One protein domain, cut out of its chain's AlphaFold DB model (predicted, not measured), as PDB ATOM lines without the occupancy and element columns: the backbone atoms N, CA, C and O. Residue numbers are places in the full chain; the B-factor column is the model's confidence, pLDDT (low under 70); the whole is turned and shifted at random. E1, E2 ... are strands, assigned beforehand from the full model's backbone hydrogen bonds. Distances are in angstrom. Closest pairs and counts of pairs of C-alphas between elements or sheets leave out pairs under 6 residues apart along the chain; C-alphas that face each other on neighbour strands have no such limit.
ATOM      1  N   ASP A 251     217.192 236.391 201.010       98.31
ATOM      2  CA  ASP A 251     216.393 235.213 201.314       98.31
ATOM      3  C   ASP A 251     214.963 235.409 200.797       98.31
ATOM      4  O   ASP A 251     214.185 236.195 201.339       98.31
ATOM      5  N   MET A 252     214.612 234.690 199.730       98.38
ATOM      6  CA  MET A 252     213.273 234.748 199.139       98.38
ATOM      7  C   MET A 252     212.299 233.777 199.821       98.38
ATOM      8  O   MET A 252     211.138 233.707 199.424       98.38
ATOM      9  N   THR A 253     212.746 233.066 200.862       97.88
ATOM     10  CA  THR A 253     211.915 232.230 201.741       97.88
ATOM     11  C   THR A 253     211.480 232.953 203.021       97.88
ATOM     12  O   THR A 253     210.645 232.447 203.767       97.88
ATOM     13  N   ALA A 254     211.988 234.165 203.265       97.19
ATOM     14  CA  ALA A 254     211.577 234.993 204.392       97.19
ATOM     15  C   ALA A 254     210.169 235.584 204.186       97.19
ATOM     16  O   ALA A 254     209.823 236.005 203.080       97.19
ATOM     17  N   GLU A 255     209.375 235.687 205.262       94.12
ATOM     18  CA  GLU A 255     208.017 236.261 205.225       94.12
ATOM     19  C   GLU A 255     208.018 237.713 204.726       94.12
ATOM     20  O   GLU A 255     207.258 238.076 203.824       94.12
ATOM     21  N   THR A 256     208.916 238.539 205.272       96.00
ATOM     22  CA  THR A 256     209.081 239.939 204.864       96.00
ATOM     23  C   THR A 256     209.963 240.025 203.625       96.00
ATOM     24  O   THR A 256     211.079 239.510 203.618       96.00
ATOM     25  N   LEU A 257     209.478 240.711 202.587       96.81
ATOM     26  CA  LEU A 257     210.260 240.954 201.379       96.81
ATOM     27  C   LEU A 257     211.447 241.879 201.685       96.81
ATOM     28  O   LEU A 257     211.289 242.926 202.313       96.81
ATOM     29  N   ASP A 258     212.635 241.496 201.220       98.31
ATOM     30  CA  ASP A 258     213.846 242.297 201.378       98.31
ATOM     31  C   ASP A 258     213.687 243.673 200.716       98.31
ATOM     32  O   ASP A 258     213.240 243.785 199.576       98.31
ATOM     33  N   SER A 259     214.098 244.727 201.424       97.31
ATOM     34  CA  SER A 259     213.978 246.121 200.971       97.31
ATOM     35  C   SER A 259     214.703 246.436 199.654       97.31
ATOM     36  O   SER A 259     214.388 247.429 198.996       97.31
ATOM     37  N   ARG A 260     215.668 245.602 199.245       98.12
ATOM     38  CA  ARG A 260     216.369 245.704 197.958       98.12
ATOM     39  C   ARG A 260     215.509 245.200 196.798       98.12
ATOM     40  O   ARG A 260     215.853 245.471 195.649       98.12
ATOM     41  N   VAL A 261     214.410 244.497 197.069       98.56
ATOM     42  CA  VAL A 261     213.471 243.987 196.069       98.56
ATOM     43  C   VAL A 261     212.227 244.865 196.025       98.56
ATOM     44  O   VAL A 261     211.623 245.194 197.040       98.56
ATOM     45  N   THR A 262     211.806 245.234 194.822       98.44
ATOM     46  CA  THR A 262     210.527 245.906 194.583       98.44
ATOM     47  C   THR A 262     209.692 245.058 193.643       98.44
ATOM     48  O   THR A 262     210.141 244.744 192.541       98.44
ATOM     49  N   TYR A 263     208.474 244.723 194.064       98.38
ATOM     50  CA  TYR A 263     207.472 244.082 193.224       98.38
ATOM     51  C   TYR A 263     206.360 245.071 192.885       98.38
ATOM     52  O   TYR A 263     205.903 245.832 193.734       98.38
ATOM     53  N   THR A 264     205.930 245.059 191.631       98.12
ATOM     54  CA  THR A 264     204.780 245.823 191.147       98.12
ATOM     55  C   THR A 264     203.956 244.933 190.238       98.12
ATOM     56  O   THR A 264     204.507 244.324 189.322       98.12
ATOM     57  N   GLY A 265     202.649 244.868 190.445       96.06
ATOM     58  CA  GLY A 265     201.790 243.968 189.686       96.06
ATOM     59  C   GLY A 265     200.361 243.957 190.213       96.06
ATOM     60  O   GLY A 265     200.103 244.510 191.285       96.06
ATOM     61  N   PRO A 266     199.425 243.357 189.464       95.50
ATOM     62  CA  PRO A 266     198.069 243.158 189.955       95.50
ATOM     63  C   PRO A 266     198.044 242.138 191.102       95.50
ATOM     64  O   PRO A 266     198.989 241.364 191.290       95.50
ATOM     65  N   ALA A 267     196.920 242.104 191.812       94.31
ATOM     66  CA  ALA A 267     196.548 240.964 192.639       94.31
ATOM     67  C   ALA A 267     196.635 239.664 191.816       94.31
ATOM     68  O   ALA A 267     196.268 239.637 190.632       94.31
ATOM     69  N   HIS A 268     197.157 238.597 192.416       93.56
ATOM     70  CA  HIS A 268     197.309 237.302 191.759       93.56
ATOM     71  C   HIS A 268     197.123 236.149 192.738       93.56
ATOM     72  O   HIS A 268     197.176 236.332 193.954       93.56
ATOM     73  N   THR A 269     196.883 234.958 192.189       93.00
ATOM     74  CA  THR A 269     196.676 233.762 193.001       93.00
ATOM     75  C   THR A 269     198.016 233.207 193.480       93.00
ATOM     76  O   THR A 269     198.977 233.184 192.714       93.00
ATOM     77  N   TYR A 270     198.068 232.739 194.724       93.50
ATOM     78  CA  TYR A 270     199.232 232.086 195.322       93.50
ATOM     79  C   TYR A 270     198.804 230.952 196.270       93.50
ATOM     80  O   TYR A 270     197.632 230.884 196.653       93.50
ATOM     81  N   LEU A 271     199.729 230.063 196.643       91.50
ATOM     82  CA  LEU A 271     199.495 229.033 197.661       91.50
ATOM     83  C   LEU A 271     199.846 229.544 199.063       91.50
ATOM     84  O   LEU A 271     201.012 229.811 199.360       91.50
ATOM     85  N   ALA A 281     197.288 241.013 197.659       96.25
ATOM     86  CA  ALA A 281     197.006 242.409 197.358       96.25
ATOM     87  C   ALA A 281     197.768 242.880 196.100       96.25
ATOM     88  O   ALA A 281     198.758 242.290 195.663       96.25
ATOM     89  N   GLU A 282     197.341 243.999 195.506       96.00
ATOM     90  CA  GLU A 282     198.136 244.638 194.451       96.00
ATOM     91  C   GLU A 282     199.522 245.041 194.971       96.00
ATOM     92  O   GLU A 282     199.661 245.584 196.067       96.00
ATOM     93  N   ASN A 283     200.550 244.838 194.142       96.81
ATOM     94  CA  ASN A 283     201.962 245.067 194.473       96.81
ATOM     95  C   ASN A 283     202.495 244.238 195.652       96.81
ATOM     96  O   ASN A 283     203.598 244.494 196.133       96.81
ATOM     97  N   GLU A 284     201.763 243.213 196.077       97.06
ATOM     98  CA  GLU A 284     202.263 242.207 196.998       97.06
ATOM     99  C   GLU A 284     202.853 241.039 196.210       97.06
ATOM    100  O   GLU A 284     202.228 240.504 195.295       97.06
ATOM    101  N   TRP A 285     204.066 240.634 196.580       97.38
ATOM    102  CA  TRP A 285     204.661 239.393 196.102       97.38
ATOM    103  C   TRP A 285     204.612 238.399 197.251       97.38
ATOM    104  O   TRP A 285     205.467 238.518 198.119       97.38
ATOM    105  N   PRO A 286     203.628 237.495 197.339       96.75
ATOM    106  CA  PRO A 286     203.433 236.632 198.502       96.75
ATOM    107  C   PRO A 286     204.496 235.531 198.599       96.75
ATOM    108  O   PRO A 286     205.203 235.236 197.633       96.75
ATOM    109  N   LEU A 287     204.651 234.976 199.804       97.19
ATOM    110  CA  LEU A 287     205.461 233.785 200.051       97.19
ATOM    111  C   LEU A 287     204.567 232.568 199.830       97.19
ATOM    112  O   LEU A 287     203.441 232.553 200.326       97.19
ATOM    113  N   GLU A 288     205.060 231.571 199.102       96.00
ATOM    114  CA  GLU A 288     204.268 230.401 198.734       96.00
ATOM    115  C   GLU A 288     204.699 229.141 199.479       96.00
ATOM    116  O   GLU A 288     205.886 228.929 199.773       96.00
ATOM    117  N   LYS A 462     206.022 242.700 187.688       98.25
ATOM    118  CA  LYS A 462     207.434 243.046 187.545       98.25
ATOM    119  C   LYS A 462     208.098 243.000 188.909       98.25
ATOM    120  O   LYS A 462     207.598 243.612 189.847       98.25
ATOM    121  N   ALA A 463     209.255 242.353 188.983       98.50
ATOM    122  CA  ALA A 463     210.128 242.438 190.140       98.50
ATOM    123  C   ALA A 463     211.502 242.983 189.753       98.50
ATOM    124  O   ALA A 463     212.043 242.670 188.688       98.50
ATOM    125  N   ILE A 464     212.049 243.829 190.617       98.56
ATOM    126  CA  ILE A 464     213.332 244.495 190.428       98.56
ATOM    127  C   ILE A 464     214.169 244.298 191.681       98.56
ATOM    128  O   ILE A 464     213.691 244.554 192.783       98.56
ATOM    129  N   VAL A 465     215.430 243.919 191.502       98.75
ATOM    130  CA  VAL A 465     216.452 243.993 192.544       98.75
ATOM    131  C   VAL A 465     217.249 245.275 192.338       98.75
ATOM    132  O   VAL A 465     217.745 245.540 191.240       98.75
ATOM    133  N   THR A 466     217.361 246.084 193.385       98.38
ATOM    134  CA  THR A 466     218.181 247.296 193.405       98.38
ATOM    135  C   THR A 466     219.618 246.925 193.733       98.38
ATOM    136  O   THR A 466     219.874 246.173 194.670       98.38
ATOM    137  N   ASN A 467     220.565 247.459 192.966       97.00
ATOM    138  CA  ASN A 467     221.983 247.253 193.213       97.00
ATOM    139  C   ASN A 467     222.410 248.022 194.477       97.00
ATOM    140  O   ASN A 467     222.384 249.256 194.456       97.00
ATOM    141  N   PRO A 468     222.848 247.344 195.553       93.69
ATOM    142  CA  PRO A 468     223.355 248.001 196.757       93.69
ATOM    143  C   PRO A 468     224.735 248.652 196.529       93.69
ATOM    144  O   PRO A 468     225.226 249.382 197.387       93.69
ATOM    145  N   GLY A 469     225.359 248.398 195.373       91.38
ATOM    146  CA  GLY A 469     226.682 248.857 194.968       91.38
ATOM    147  C   GLY A 469     227.590 247.682 194.598       91.38
ATOM    148  O   GLY A 469     227.365 246.555 195.022       91.38
ATOM    149  N   LEU A 470     228.655 247.956 193.835       91.69
ATOM    150  CA  LEU A 470     229.719 247.020 193.411       91.69
ATOM    151  C   LEU A 470     229.329 245.846 192.507       91.69
ATOM    152  O   LEU A 470     230.151 245.469 191.676       91.69
ATOM    153  N   ALA A 471     228.142 245.267 192.669       95.50
ATOM    154  CA  ALA A 471     227.689 244.140 191.873       95.50
ATOM    155  C   ALA A 471     227.441 244.567 190.419       95.50
ATOM    156  O   ALA A 471     226.973 245.678 190.165       95.50
ATOM    157  N   THR A 472     227.718 243.694 189.455       96.44
ATOM    158  CA  THR A 472     227.329 243.903 188.049       96.44
ATOM    159  C   THR A 472     226.204 242.972 187.621       96.44
ATOM    160  O   THR A 472     225.494 243.278 186.660       96.44
ATOM    161  N   GLN A 473     225.974 241.888 188.368       97.81
ATOM    162  CA  GLN A 473     224.926 240.907 188.103       97.81
ATOM    163  C   GLN A 473     224.316 240.382 189.410       97.81
ATOM    164  O   GLN A 473     224.895 240.526 190.490       97.81
ATOM    165  N   ILE A 474     223.156 239.741 189.298       98.44
ATOM    166  CA  ILE A 474     222.600 238.858 190.322       98.44
ATOM    167  C   ILE A 474     222.548 237.423 189.804       98.44
ATOM    168  O   ILE A 474     222.322 237.196 188.613       98.44
ATOM    169  N   GLN A 475     222.714 236.467 190.711       98.50
ATOM    170  CA  GLN A 475     222.322 235.078 190.516       98.50
ATOM    171  C   GLN A 475     221.014 234.828 191.254       98.50
ATOM    172  O   GLN A 475     220.909 235.132 192.438       98.50
ATOM    173  N   ILE A 476     220.046 234.252 190.557       98.62
ATOM    174  CA  ILE A 476     218.773 233.796 191.103       98.62
ATOM    175  C   ILE A 476     218.866 232.278 191.218       98.62
ATOM    176  O   ILE A 476     219.115 231.613 190.211       98.62
ATOM    177  N   ASP A 477     218.701 231.744 192.423       98.25
ATOM    178  CA  ASP A 477     218.587 230.307 192.653       98.25
ATOM    179  C   ASP A 477     217.123 229.914 192.780       98.25
ATOM    180  O   ASP A 477     216.323 230.613 193.413       98.25
ATOM    181  N   TYR A 478     216.802 228.767 192.198       98.38
ATOM    182  CA  TYR A 478     215.454 228.236 192.187       98.38
ATOM    183  C   TYR A 478     215.331 226.952 193.014       98.38
ATOM    184  O   TYR A 478     216.309 226.241 193.255       98.38
ATOM    185  N   SER A 479     214.102 226.624 193.413       97.31
ATOM    186  CA  SER A 479     213.753 225.424 194.186       97.31
ATOM    187  C   SER A 479     214.062 224.098 193.474       97.31
ATOM    188  O   SER A 479     214.151 223.062 194.122       97.31
ATOM    189  N   ASP A 480     214.235 224.113 192.151       96.19
ATOM    190  CA  ASP A 480     214.625 222.956 191.331       96.19
ATOM    191  C   ASP A 480     216.154 222.831 191.145       96.19
ATOM    192  O   ASP A 480     216.622 221.996 190.371       96.19
ATOM    193  N   ASN A 481     216.938 223.644 191.863       96.19
ATOM    194  CA  ASN A 481     218.395 223.796 191.756       96.19
ATOM    195  C   ASN A 481     218.899 224.437 190.452       96.19
ATOM    196  O   ASN A 481     220.114 224.572 190.271       96.19
ATOM    197  N   SER A 482     218.005 224.860 189.552       97.25
ATOM    198  CA  SER A 482     218.397 225.679 188.407       97.25
ATOM    199  C   SER A 482     218.794 227.090 188.857       97.25
ATOM    200  O   SER A 482     218.560 227.504 189.998       97.25
ATOM    201  N   ARG A 483     219.456 227.834 187.963       97.25
ATOM    202  CA  ARG A 483     219.961 229.186 188.236       97.25
ATOM    203  C   ARG A 483     219.772 230.097 187.033       97.25
ATOM    204  O   ARG A 483     219.903 229.651 185.895       97.25
ATOM    205  N   ALA A 484     219.553 231.383 187.289       97.50
ATOM    206  CA  ALA A 484     219.579 232.431 186.269       97.50
ATOM    207  C   ALA A 484     220.561 233.542 186.653       97.50
ATOM    208  O   ALA A 484     220.676 233.894 187.824       97.50
ATOM    209  N   ILE A 485     221.247 234.111 185.659       97.94
ATOM    210  CA  ILE A 485     222.128 235.273 185.831       97.94
ATOM    211  C   ILE A 485     221.489 236.475 185.148       97.94
ATOM    212  O   ILE A 485     221.152 236.414 183.965       97.94
ATOM    213  N   VAL A 486     221.343 237.575 185.883       98.25
ATOM    214  CA  VAL A 486     220.719 238.806 185.386       98.25
ATOM    215  C   VAL A 486     221.653 239.979 185.636       98.25
ATOM    216  O   VAL A 486     222.049 240.238 186.768       98.25
ATOM    217  N   SER A 487     222.002 240.713 184.581       98.12
ATOM    218  CA  SER A 487     222.848 241.902 184.700       98.12
ATOM    219  C   SER A 487     222.076 243.100 185.245       98.12
ATOM    220  O   SER A 487     220.920 243.331 184.885       98.12
ATOM    221  N   PHE A 488     222.748 243.923 186.045       98.19
ATOM    222  CA  PHE A 488     222.238 245.238 186.403       98.19
ATOM    223  C   PHE A 488     222.295 246.183 185.199       98.19
ATOM    224  O   PHE A 488     223.322 246.321 184.538       98.19
ATOM    225  N   THR A 489     221.198 246.896 184.955       96.88
ATOM    226  CA  THR A 489     221.122 248.038 184.038       96.88
ATOM    227  C   THR A 489     220.595 249.228 184.826       96.88
ATOM    228  O   THR A 489     219.548 249.126 185.458       96.88
ATOM    229  N   ASN A 490     221.317 250.353 184.834       94.94
ATOM    230  CA  ASN A 490     220.957 251.537 185.632       94.94
ATOM    231  C   ASN A 490     220.683 251.206 187.116       94.94
ATOM    232  O   ASN A 490     219.688 251.647 187.684       94.94
ATOM    233  N   ASN A 491     221.558 250.403 187.736       96.06
ATOM    234  CA  ASN A 491     221.443 249.922 189.124       96.06
ATOM    235  C   ASN A 491     220.207 249.054 189.422       96.06
ATOM    236  O   ASN A 491     219.872 248.856 190.587       96.06
ATOM    237  N   GLN A 492     219.548 248.507 188.401       98.12
ATOM    238  CA  GLN A 492     218.385 247.635 188.555       98.12
ATOM    239  C   GLN A 492     218.561 246.337 187.767       98.12
ATOM    240  O   GLN A 492     218.963 246.358 186.606       98.12
ATOM    241  N   ALA A 493     218.270 245.204 188.399       98.56
ATOM    242  CA  ALA A 493     218.178 243.906 187.741       98.56
ATOM    243  C   ALA A 493     216.705 243.495 187.721       98.56
ATOM    244  O   ALA A 493     216.078 243.363 188.772       98.56
ATOM    245  N   VAL A 494     216.131 243.351 186.526       98.50
ATOM    246  CA  VAL A 494     214.728 242.949 186.360       98.50
ATOM    247  C   VAL A 494     214.659 241.429 186.372       98.50
ATOM    248  O   VAL A 494     215.280 240.784 185.530       98.50
ATOM    249  N   ILE A 495     213.904 240.866 187.312       98.38
ATOM    250  CA  ILE A 495     213.701 239.419 187.387       98.38
ATOM    251  C   ILE A 495     212.890 238.982 186.153       98.38
ATOM    252  O   ILE A 495     211.850 239.592 185.881       98.38
ATOM    253  N   PRO A 496     213.360 237.980 185.382       97.69
ATOM    254  CA  PRO A 496     212.660 237.497 184.198       97.69
ATOM    255  C   PRO A 496     211.262 236.979 184.526       97.69
ATOM    256  O   PRO A 496     211.007 236.525 185.641       97.69
ATOM    257  N   PHE A 497     210.376 236.998 183.531       97.00
ATOM    258  CA  PHE A 497     209.093 236.322 183.670       97.00
ATOM    259  C   PHE A 497     209.262 234.816 183.829       97.00
ATOM    260  O   PHE A 497     210.243 234.242 183.345       97.00
ATOM    261  N   SER A 498     208.273 234.190 184.467       95.06
ATOM    262  CA  SER A 498     208.233 232.738 184.592       95.06
ATOM    263  C   SER A 498     208.327 232.066 183.224       95.06
ATOM    264  O   SER A 498     207.632 232.429 182.272       95.06
ATOM    265  N   SER A 499     209.217 231.081 183.130       94.06
ATOM    266  CA  SER A 499     209.391 230.232 181.951       94.06
ATOM    267  C   SER A 499     208.755 228.852 182.126       94.06
ATOM    268  O   SER A 499     208.837 228.028 181.217       94.06
ATOM    269  N   LEU A 500     208.192 228.575 183.304       94.62
ATOM    270  CA  LEU A 500     207.595 227.300 183.689       94.62
ATOM    271  C   LEU A 500     206.194 227.535 184.253       94.62
ATOM    272  O   LEU A 500     205.824 228.660 184.573       94.62
ATOM    273  N   ALA A 501     205.394 226.473 184.339       94.19
ATOM    274  CA  ALA A 501     204.040 226.583 184.869       94.19
ATOM    275  C   ALA A 501     204.060 227.142 186.297       94.19
ATOM    276  O   ALA A 501     204.931 226.770 187.092       94.19
ATOM    277  N   TRP A 502     203.078 227.978 186.639       94.00
ATOM    278  CA  TRP A 502     202.930 228.445 188.016       94.00
ATOM    279  C   TRP A 502     202.910 227.271 189.006       94.00
ATOM    280  O   TRP A 502     202.388 226.195 188.695       94.00
ATOM    281  N   SER A 503     203.507 227.483 190.182       87.94
ATOM    282  CA  SER A 503     203.711 226.493 191.248       87.94
ATOM    283  C   SER A 503     204.711 225.353 190.939       87.94
ATOM    284  O   SER A 503     204.857 224.439 191.752       87.94
ATOM    285  N   SER A 504     205.429 225.377 189.807       92.00
ATOM    286  CA  SER A 504     206.436 224.342 189.475       92.00
ATOM    287  C   SER A 504     207.860 224.668 189.934       92.00
ATOM    288  O   SER A 504     208.671 223.764 190.138       92.00
ATOM    289  N   ARG A 505     208.165 225.956 190.103       95.62
ATOM    290  CA  ARG A 505     209.478 226.472 190.480       95.62
ATOM    291  C   ARG A 505     209.306 227.763 191.271       95.62
ATOM    292  O   ARG A 505     208.382 228.525 191.012       95.62
ATOM    293  N   TYR A 506     210.190 227.980 192.236       97.94
ATOM    294  CA  TYR A 506     210.167 229.144 193.111       97.94
ATOM    295  C   TYR A 506     211.561 229.735 193.220       97.94
ATOM    296  O   TYR A 506     212.547 228.999 193.209       97.94
ATOM    297  N   ILE A 507     211.650 231.055 193.353       98.62
ATOM    298  CA  ILE A 507     212.892 231.737 193.699       98.62
ATOM    299  C   ILE A 507     213.138 231.539 195.195       98.62
ATOM    300  O   ILE A 507     212.296 231.911 196.013       98.62
ATOM    301  N   THR A 508     214.305 231.002 195.549       98.56
ATOM    302  CA  THR A 508     214.688 230.728 196.945       98.56
ATOM    303  C   THR A 508     215.749 231.691 197.456       98.56
ATOM    304  O   THR A 508     215.737 232.083 198.622       98.56
ATOM    305  N   THR A 509     216.675 232.121 196.602       98.62
ATOM    306  CA  THR A 509     217.761 233.026 196.994       98.62
ATOM    307  C   THR A 509     218.187 233.904 195.826       98.62
ATOM    308  O   THR A 509     218.185 233.467 194.675       98.62
ATOM    309  N   ILE A 510     218.593 235.142 196.118       98.62
ATOM    310  CA  ILE A 510     219.266 236.021 195.153       98.62
ATOM    311  C   ILE A 510     220.640 236.418 195.705       98.62
ATOM    312  O   ILE A 510     220.741 236.939 196.814       98.62
ATOM    313  N   ARG A 511     221.711 236.188 194.938       98.06
ATOM    314  CA  ARG A 511     223.095 236.552 195.294       98.06
ATOM    315  C   ARG A 511     223.635 237.644 194.382       98.06
ATOM    316  O   ARG A 511     223.325 237.667 193.196       98.06
ATOM    317  N   PHE A 512     224.483 238.510 194.921       97.38
ATOM    318  CA  PHE A 512     225.140 239.576 194.168       97.38
ATOM    319  C   PHE A 512     226.503 239.120 193.639       97.38
ATOM    320  O   PHE A 512     227.306 238.569 194.392       97.38
ATOM    321  N   LEU A 513     226.767 239.377 192.356       95.81
ATOM    322  CA  LEU A 513     227.990 238.984 191.653       95.81
ATOM    323  C   LEU A 513     228.711 240.200 191.058       95.81
ATOM    324  O   LEU A 513     228.066 241.185 190.678       95.81
ATOM    325  N   TYR A 514     230.040 240.121 190.961       91.69
ATOM    326  CA  TYR A 514     230.905 241.145 190.365       91.69
ATOM    327  C   TYR A 514     230.991 241.066 188.845       91.69
ATOM    328  O   TYR A 514     231.035 239.954 188.275       91.69
TER     329      TYR A 514
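This is residues 251 to 271, 281 to 288 and 462 to 514 of the 514 residues of an uncharacterized protein of Pantoea sp. ICBG 1758 (UniProt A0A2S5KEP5). Two small three-stranded sheets splay apart as a V: they come near each other where E5 turns into E6 and open toward the side where the long link 495 to 506 crosses from one sheet to the other. The short strand E2 lies beyond the open side, away from both sheets. The printed part has 82 residues with seven named strands in the order E1 to E7 and no named helix; the class is all strand, though only 33 of the 82 residues are in named elements. The sheets, in the orders E1 - E3 - E6 and E5 - E4 - E7, are both antiparallel. The whole is compact, with a radius of gyration of the C-alphas of 12.5 A and spans of 35 by 27 by 21 A.

E1, residues 261 to 264, is an edge strand and the antiparallel neighbour of E3, residues 462 to 466, at 156 degrees; N 262 and O 464 are 2.9 A apart, within hydrogen-bond range. E2, residues 269 to 271, pairs with no named strand and is apart from E1 and E3. On the other side of E3 is E6, residues 492 to 494, antiparallel at 150 degrees, with N 465 and O 493 at 2.9 A. In the second sheet the inner strand E4, residues 473 to 478, forms a hairpin with E5, residues 483 to 487, at 158 degrees; N 476 and O 484 are 2.8 A apart. E7, residues 507 to 513, is antiparallel to E4 at 157 degrees, with N 475 and O 511 at 2.8 A. Between the sheets, the closest C-alphas of E5 and E6 are those of Ser 487 and Ala 493, 5.9 A apart; those of E4 and E6 are Ile 474 and Ala 493, 7.2 A. E3 and E4 are only just apart, at 8.3 A, and E1 and E7 are apart.

E1 begins at C-alpha 261, (213.471, 243.987, 196.069), and spans 10.2 A; E2 spans 7.2 A. E3 begins at C-alpha 462, (207.434, 243.046, 187.545), and spans 13.0 A. E4 spans 16.3 A, E5 13.5 A and E6 6.3 A. E7, the longest strand by residues, spans 16.9 A and ends at C-alpha 513, (227.990, 238.984, 191.653).

The two farthest C-alphas, of Thr 269 and Leu 470, are 35.6 A apart. Residues 272 to 280 and 289 to 461 are not printed; the gaps are 13.6 A between C-alphas 271 and 281 and 17.2 A between C-alphas 288 and 462. The link E6 to E7 is long, with 12 residues. Tyr 514 is the chain's last residue. The mean pLDDT of the printed part is 96.6, and no printed residue is under 70.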